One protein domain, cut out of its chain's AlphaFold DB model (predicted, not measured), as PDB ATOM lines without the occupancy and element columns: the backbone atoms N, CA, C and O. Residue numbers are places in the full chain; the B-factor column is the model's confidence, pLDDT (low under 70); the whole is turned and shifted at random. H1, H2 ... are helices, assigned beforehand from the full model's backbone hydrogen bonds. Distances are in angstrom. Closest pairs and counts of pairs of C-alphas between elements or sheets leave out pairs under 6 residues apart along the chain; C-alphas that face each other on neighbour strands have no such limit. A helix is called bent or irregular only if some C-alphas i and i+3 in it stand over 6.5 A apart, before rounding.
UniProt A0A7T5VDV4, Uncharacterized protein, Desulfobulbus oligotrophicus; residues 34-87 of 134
ATOM      1  N   GLU A  34     196.281 222.297 211.275       83.81
ATOM      2  CA  GLU A  34     194.881 222.579 210.899       83.81
ATOM      3  C   GLU A  34     194.508 222.145 209.469       83.81
ATOM      4  O   GLU A  34     193.456 221.537 209.262       83.81
ATOM      5  N   GLU A  35     195.381 222.388 208.487       87.44
ATOM      6  CA  GLU A  35     195.156 221.972 207.094       87.44
ATOM      7  C   GLU A  35     195.101 220.444 206.959       87.44
ATOM      8  O   GLU A  35     194.224 219.899 206.285       87.44
ATOM      9  N   ARG A  36     195.993 219.741 207.667       89.44
ATOM     10  CA  ARG A  36     196.045 218.276 207.675       89.44
ATOM     11  C   ARG A  36     194.812 217.680 208.348       89.44
ATOM     12  O   ARG A  36     194.283 216.681 207.871       89.44
ATOM     13  N   ILE A  37     194.315 218.303 209.418       86.69
ATOM     14  CA  ILE A  37     193.067 217.895 210.082       86.69
ATOM     15  C   ILE A  37     191.887 217.983 209.105       86.69
ATOM     16  O   ILE A  37     191.090 217.046 209.035       86.69
ATOM     17  N   ALA A  38     191.779 219.070 208.335       84.88
ATOM     18  CA  ALA A  38     190.707 219.241 207.355       84.88
ATOM     19  C   ALA A  38     190.772 218.187 206.234       84.88
ATOM     20  O   ALA A  38     189.746 217.604 205.872       84.88
ATOM     21  N   GLU A  39     191.972 217.897 205.725       91.31
ATOM     22  CA  GLU A  39     192.197 216.855 204.717       91.31
ATOM     23  C   GLU A  39     191.779 215.468 205.233       91.31
ATOM     24  O   GLU A  39     190.985 214.773 204.595       91.31
ATOM     25  N   LEU A  40     192.278 215.082 206.412       90.00
ATOM     26  CA  LEU A  40     191.991 213.790 207.037       90.00
ATOM     27  C   LEU A  40     190.499 213.623 207.338       90.00
ATOM     28  O   LEU A  40     189.941 212.551 207.109       90.00
ATOM     29  N   HIS A  41     189.831 214.688 207.790       87.19
ATOM     30  CA  HIS A  41     188.389 214.672 208.017       87.19
ATOM     31  C   HIS A  41     187.609 214.414 206.722       87.19
ATOM     32  O   HIS A  41     186.732 213.552 206.698       87.19
ATOM     33  N   GLY A  42     187.964 215.093 205.626       87.00
ATOM     34  CA  GLY A  42     187.331 214.864 204.325       87.00
ATOM     35  C   GLY A  42     187.516 213.428 203.819       87.00
ATOM     36  O   GLY A  42     186.580 212.826 203.290       87.00
ATOM     37  N   GLN A  43     188.698 212.836 204.030       91.81
ATOM     38  CA  GLN A  43     188.952 211.428 203.700       91.81
ATOM     39  C   GLN A  43     188.109 210.475 204.560       91.81
ATOM     40  O   GLN A  43     187.535 209.516 204.036       91.81
ATOM     41  N   MET A  44     187.986 210.752 205.864       89.50
ATOM     42  CA  MET A  44     187.142 209.971 206.772       89.50
ATOM     43  C   MET A  44     185.668 210.018 206.365       89.50
ATOM     44  O   MET A  44     185.046 208.961 206.294       89.50
ATOM     45  N   GLU A  45     185.114 211.193 206.051       88.88
ATOM     46  CA  GLU A  45     183.714 211.329 205.618       88.88
ATOM     47  C   GLU A  45     183.427 210.514 204.353       88.88
ATOM     48  O   GLU A  45     182.456 209.757 204.299       88.88
ATOM     49  N   GLN A  46     184.305 210.601 203.349       89.81
ATOM     50  CA  GLN A  46     184.154 209.832 202.111       89.81
ATOM     51  C   GLN A  46     184.182 208.323 202.358       89.81
ATOM     52  O   GLN A  46     183.448 207.569 201.713       89.81
ATOM     53  N   LEU A  47     185.048 207.864 203.260       89.88
ATOM     54  CA  LEU A  47     185.165 206.449 203.586       89.88
ATOM     55  C   LEU A  47     183.976 205.958 204.425       89.88
ATOM     56  O   LEU A  47     183.474 204.863 204.174       89.88
ATOM     57  N   GLN A  48     183.483 206.765 205.366       87.94
ATOM     58  CA  GLN A  48     182.293 206.455 206.163       87.94
ATOM     59  C   GLN A  48     181.040 206.350 205.296       87.94
ATOM     60  O   GLN A  48     180.291 205.386 205.432       87.94
ATOM     61  N   GLU A  49     180.844 207.277 204.357       88.12
ATOM     62  CA  GLU A  49     179.681 207.237 203.466       88.12
ATOM     63  C   GLU A  49     179.689 205.974 202.592       88.12
ATOM     64  O   GLU A  49     178.670 205.299 202.463       88.12
ATOM     65  N   LYS A  50     180.863 205.570 202.086       84.81
ATOM     66  CA  LYS A  50     181.029 204.303 201.349       84.81
ATOM     67  C   LYS A  50     180.783 203.060 202.205       84.81
ATOM     68  O   LYS A  50     180.476 202.007 201.658       84.81
ATOM     69  N   THR A  51     180.970 203.157 203.517       86.06
ATOM     70  CA  THR A  51     180.866 202.013 204.434       86.06
ATOM     71  C   THR A  51     179.447 201.863 204.992       86.06
ATOM     72  O   THR A  51     179.015 200.747 205.254       86.06
ATOM     73  N   ARG A  52     178.669 202.951 205.060       86.50
ATOM     74  CA  ARG A  52     177.320 202.991 205.648       86.50
ATOM     75  C   ARG A  52     176.344 201.965 205.063       86.50
ATOM     76  O   ARG A  52     175.616 201.320 205.815       86.50
ATOM     77  N   THR A  53     176.289 201.839 203.738       84.19
ATOM     78  CA  THR A  53     175.391 200.877 203.072       84.19
ATOM     79  C   THR A  53     175.797 199.439 203.381       84.19
ATOM     80  O   THR A  53     174.941 198.605 203.672       84.19
ATOM     81  N   ASP A  54     177.100 199.175 203.376       84.38
ATOM     82  CA  ASP A  54     177.650 197.846 203.615       84.38
ATOM     83  C   ASP A  54     177.484 197.437 205.090       84.38
ATOM     84  O   ASP A  54     177.133 196.291 205.362       84.38
ATOM     85  N   ASP A  55     177.617 198.374 206.036       85.50
ATOM     86  CA  ASP A  55     177.363 198.146 207.465       85.50
ATOM     87  C   ASP A  55     175.915 197.745 207.737       85.50
ATOM     88  O   ASP A  55     175.660 196.780 208.459       85.50
ATOM     89  N   ALA A  56     174.955 198.471 207.156       86.25
ATOM     90  CA  ALA A  56     173.538 198.168 207.329       86.25
ATOM     91  C   ALA A  56     173.213 196.752 206.832       86.25
ATOM     92  O   ALA A  56     172.549 195.982 207.529       86.25
ATOM     93  N   LEU A  57     173.755 196.393 205.666       86.94
ATOM     94  CA  LEU A  57     173.569 195.080 205.063       86.94
ATOM     95  C   LEU A  57     174.242 193.969 205.885       86.94
ATOM     96  O   LEU A  57     173.660 192.899 206.070       86.94
ATOM     97  N   LEU A  58     175.438 194.209 206.431       85.56
ATOM     98  CA  LEU A  58     176.125 193.231 207.273       85.56
ATOM     99  C   LEU A  58     175.396 193.020 208.608       85.56
ATOM    100  O   LEU A  58     175.259 191.885 209.056       85.56
ATOM    101  N   MET A  59     174.882 194.089 209.225       86.00
ATOM    102  CA  MET A  59     174.107 194.001 210.468       86.00
ATOM    103  C   MET A  59     172.804 193.219 210.275       86.00
ATOM    104  O   MET A  59     172.462 192.385 211.116       86.00
ATOM    105  N   GLU A  60     172.108 193.424 209.154       87.94
ATOM    106  CA  GLU A  60     170.924 192.636 208.788       87.94
ATOM    107  C   GLU A  60     171.273 191.148 208.609       87.94
ATOM    108  O   GLU A  60     170.594 190.269 209.147       87.94
ATOM    109  N   GLN A  61     172.385 190.848 207.928       85.62
ATOM    110  CA  GLN A  61     172.850 189.471 207.737       85.62
ATOM    111  C   GLN A  61     173.259 188.791 209.052       85.62
ATOM    112  O   GLN A  61     172.954 187.612 209.246       85.62
ATOM    113  N   LEU A  62     173.906 189.517 209.969       84.81
ATOM    114  CA  LEU A  62     174.280 189.007 211.291       84.81
ATOM    115  C   LEU A  62     173.059 188.734 212.173       84.81
ATOM    116  O   LEU A  62     173.041 187.728 212.883       84.81
ATOM    117  N   ALA A  63     172.019 189.572 212.094       84.75
ATOM    118  CA  ALA A  63     170.766 189.346 212.814       84.75
ATOM    119  C   ALA A  63     170.080 188.036 212.382       84.75
ATOM    120  O   ALA A  63     169.493 187.341 213.212       84.75
ATOM    121  N   GLY A  64     170.191 187.672 211.099       83.75
ATOM    122  CA  GLY A  64     169.657 186.419 210.560       83.75
ATOM    123  C   GLY A  64     170.542 185.184 210.774       83.75
ATOM    124  O   GLY A  64     170.072 184.066 210.566       83.75
ATOM    125  N   GLN A  65     171.814 185.346 211.160       84.81
ATOM    126  CA  GLN A  65     172.793 184.251 211.243       84.81
ATOM    127  C   GLN A  65     173.710 184.388 212.474       84.81
ATOM    128  O   GLN A  65     174.866 184.803 212.350       84.81
ATOM    129  N   PRO A  66     173.256 183.947 213.665       79.25
ATOM    130  CA  PRO A  66     174.006 184.093 214.916       79.25
ATOM    131  C   PRO A  66     175.389 183.428 214.903       79.25
ATOM    132  O   PRO A  66     176.306 183.897 215.565       79.25
ATOM    133  N   LEU A  67     175.569 182.365 214.109       80.94
ATOM    134  CA  LEU A  67     176.848 181.659 213.954       80.94
ATOM    135  C   LEU A  67     177.965 182.550 213.383       80.94
ATOM    136  O   LEU A  67     179.142 182.283 213.610       80.94
ATOM    137  N   LEU A  68     177.617 183.619 212.659       81.56
ATOM    138  CA  LEU A  68     178.593 184.568 212.124       81.56
ATOM    139  C   LEU A  68     179.149 185.516 213.196       81.56
ATOM    140  O   LEU A  68     180.208 186.103 212.973       81.56
ATOM    141  N   LEU A  69     178.496 185.651 214.358       81.00
ATOM    142  CA  LEU A  69     178.989 186.482 215.468       81.00
ATOM    143  C   LEU A  69     180.307 185.946 216.042       81.00
ATOM    144  O   LEU A  69     181.178 186.718 216.441       81.00
ATOM    145  N   ASP A  70     180.479 184.625 216.032       84.56
ATOM    146  CA  ASP A  70     181.699 183.977 216.513       84.56
ATOM    147  C   ASP A  70     182.830 183.961 215.485       84.56
ATOM    148  O   ASP A  70     183.964 183.598 215.813       84.56
ATOM    149  N   HIS A  71     182.561 184.394 214.253       87.94
ATOM    150  CA  HIS A  71     183.568 184.420 213.212       87.94
ATOM    151  C   HIS A  71     184.674 185.448 213.541       87.94
ATOM    152  O   HIS A  71     184.365 186.600 213.869       87.94
ATOM    153  N   PRO A  72     185.972 185.094 213.412       87.56
ATOM    154  CA  PRO A  72     187.084 185.967 213.797       87.56
ATOM    155  C   PRO A  72     187.043 187.350 213.149       87.56
ATOM    156  O   PRO A  72     187.327 188.352 213.799       87.56
ATOM    157  N   ALA A  73     186.654 187.420 211.878       86.69
ATOM    158  CA  ALA A  73     186.614 188.686 211.164       86.69
ATOM    159  C   ALA A  73     185.420 189.572 211.589       86.69
ATOM    160  O   ALA A  73     185.556 190.792 211.594       86.69
ATOM    161  N   THR A  74     184.301 188.990 212.049       87.81
ATOM    162  CA  THR A  74     183.194 189.753 212.657       87.81
ATOM    163  C   THR A  74     183.649 190.374 213.972       87.81
ATOM    164  O   THR A  74     183.424 191.554 214.221       87.81
ATOM    165  N   ARG A  75     184.364 189.598 214.800       88.62
ATOM    166  CA  ARG A  75     184.946 190.098 216.052       88.62
ATOM    167  C   ARG A  75     185.955 191.218 215.798       88.62
ATOM    168  O   ARG A  75     185.896 192.234 216.480       88.62
ATOM    169  N   ALA A  76     186.831 191.060 214.804       88.50
ATOM    170  CA  ALA A  76     187.794 192.092 214.420       88.50
ATOM    171  C   ALA A  76     187.100 193.387 213.966       88.50
ATOM    172  O   ALA A  76     187.484 194.473 214.390       88.50
ATOM    173  N   TRP A  77     186.047 193.276 213.154       89.81
ATOM    174  CA  TRP A  77     185.246 194.424 212.737       89.81
ATOM    175  C   TRP A  77     184.606 195.157 213.925       89.81
ATOM    176  O   TRP A  77     184.789 196.366 214.068       89.81
ATOM    177  N   LEU A  78     183.934 194.432 214.826       89.12
ATOM    178  CA  LEU A  78     183.313 195.019 216.021       89.12
ATOM    179  C   LEU A  78     184.346 195.670 216.958       89.12
ATOM    180  O   LEU A  78     184.089 196.732 217.523       89.12
ATOM    181  N   GLN A  79     185.532 195.069 217.096       91.19
ATOM    182  CA  GLN A  79     186.641 195.650 217.859       91.19
ATOM    183  C   GLN A  79     187.133 196.967 217.247       91.19
ATOM    184  O   GLN A  79     187.361 197.925 217.983       91.19
ATOM    185  N   LEU A  80     187.251 197.046 215.917       90.00
ATOM    186  CA  LEU A  80     187.613 198.285 215.222       90.00
ATOM    187  C   LEU A  80     186.546 199.369 215.420       90.00
ATOM    188  O   LEU A  80     186.885 200.501 215.762       90.00
ATOM    189  N   MET A  81     185.259 199.025 215.283       88.38
ATOM    190  CA  MET A  81     184.151 199.947 215.566       88.38
ATOM    191  C   MET A  81     184.240 200.521 216.983       88.38
ATOM    192  O   MET A  81     184.132 201.734 217.173       88.38
ATOM    193  N   GLN A  82     184.457 199.654 217.975       89.56
ATOM    194  CA  GLN A  82     184.582 200.061 219.370       89.56
ATOM    195  C   GLN A  82     185.810 200.953 219.593       89.56
ATOM    196  O   GLN A  82     185.691 201.994 220.239       89.56
ATOM    197  N   GLY A  83     186.965 200.589 219.027       88.06
ATOM    198  CA  GLY A  83     188.202 201.367 219.126       88.06
ATOM    199  C   GLY A  83     188.055 202.781 218.560       88.06
ATOM    200  O   GLY A  83     188.367 203.757 219.247       88.06
ATOM    201  N   ILE A  84     187.489 202.904 217.356       85.94
ATOM    202  CA  ILE A  84     187.194 204.197 216.721       85.94
ATOM    203  C   ILE A  84     186.224 205.011 217.583       85.94
ATOM    204  O   ILE A  84     186.445 206.200 217.813       85.94
ATOM    205  N   HIS A  85     185.162 204.385 218.100       86.19
ATOM    206  CA  HIS A  85     184.188 205.066 218.948       86.19
ATOM    207  C   HIS A  85     184.829 205.641 220.217       86.19
ATOM    208  O   HIS A  85     184.640 206.819 220.525       86.19
ATOM    209  N   THR A  86     185.626 204.841 220.928       88.25
ATOM    210  CA  THR A  86     186.343 205.284 222.129       88.25
ATOM    211  C   THR A  86     187.308 206.427 221.820       88.25
ATOM    212  O   THR A  86     187.333 207.416 222.554       88.25
ATOM    213  N   ARG A  87     188.059 206.351 220.714       86.25
ATOM    214  CA  ARG A  87     188.977 207.423 220.305       86.25
ATOM    215  C   ARG A  87     188.227 208.720 220.000       86.25
ATOM    216  O   ARG A  87     188.617 209.782 220.481       86.25
TER     217      ARG A  87
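Overview. This is residues 34 to 87 of the 134 residues of an uncharacterized protein of Desulfobulbus oligotrophicus (UniProt A0A7T5VDV4). One long bent helix, H1, makes the length of an open hook, and after a short link the shorter H2 folds back over part of that length, with a gap between the two. The printed part has 54 residues with two named helices, H1 then H2, no named strand, and the class is all helix. The whole is loose, with a radius of gyration of the C-alphas of 14.1 A, and a rod spanning 45 by 21 by 14 A.

Arrangement. H1, residues 34 to 64, was assigned as one helix by its hydrogen bonds but is bent: C-alphas 50 and 53 are 6.8 A apart. Its arms, H1a, residues 34 to 50, and H1b, residues 53 to 64, stand at a steep tilt of 47 degrees. H2, residues 72 to 87, is apart from H1a and from H1b, with no C-alpha within 8 A. In H1a, H1b and H2 every O i to N i+4 pair is within hydrogen-bond range.

Along the chain. H1a is 24.8 A long from C-alpha 34 at (194.881, 222.579, 210.899), H1b 17.3 A, and H2 22.5 A, ending at C-alpha 87 at (188.977, 207.423, 220.305).

Size, cuts and confidence. The C-alphas farthest apart, of Glu 34 and Leu 67, are 44.8 A apart. Residues 34 to 57, 63 to 68 and 79 to 87 stand free. The link from H1 to H2 is short, the printed part has no cut, and no printed residue is under 70 in pLDDT.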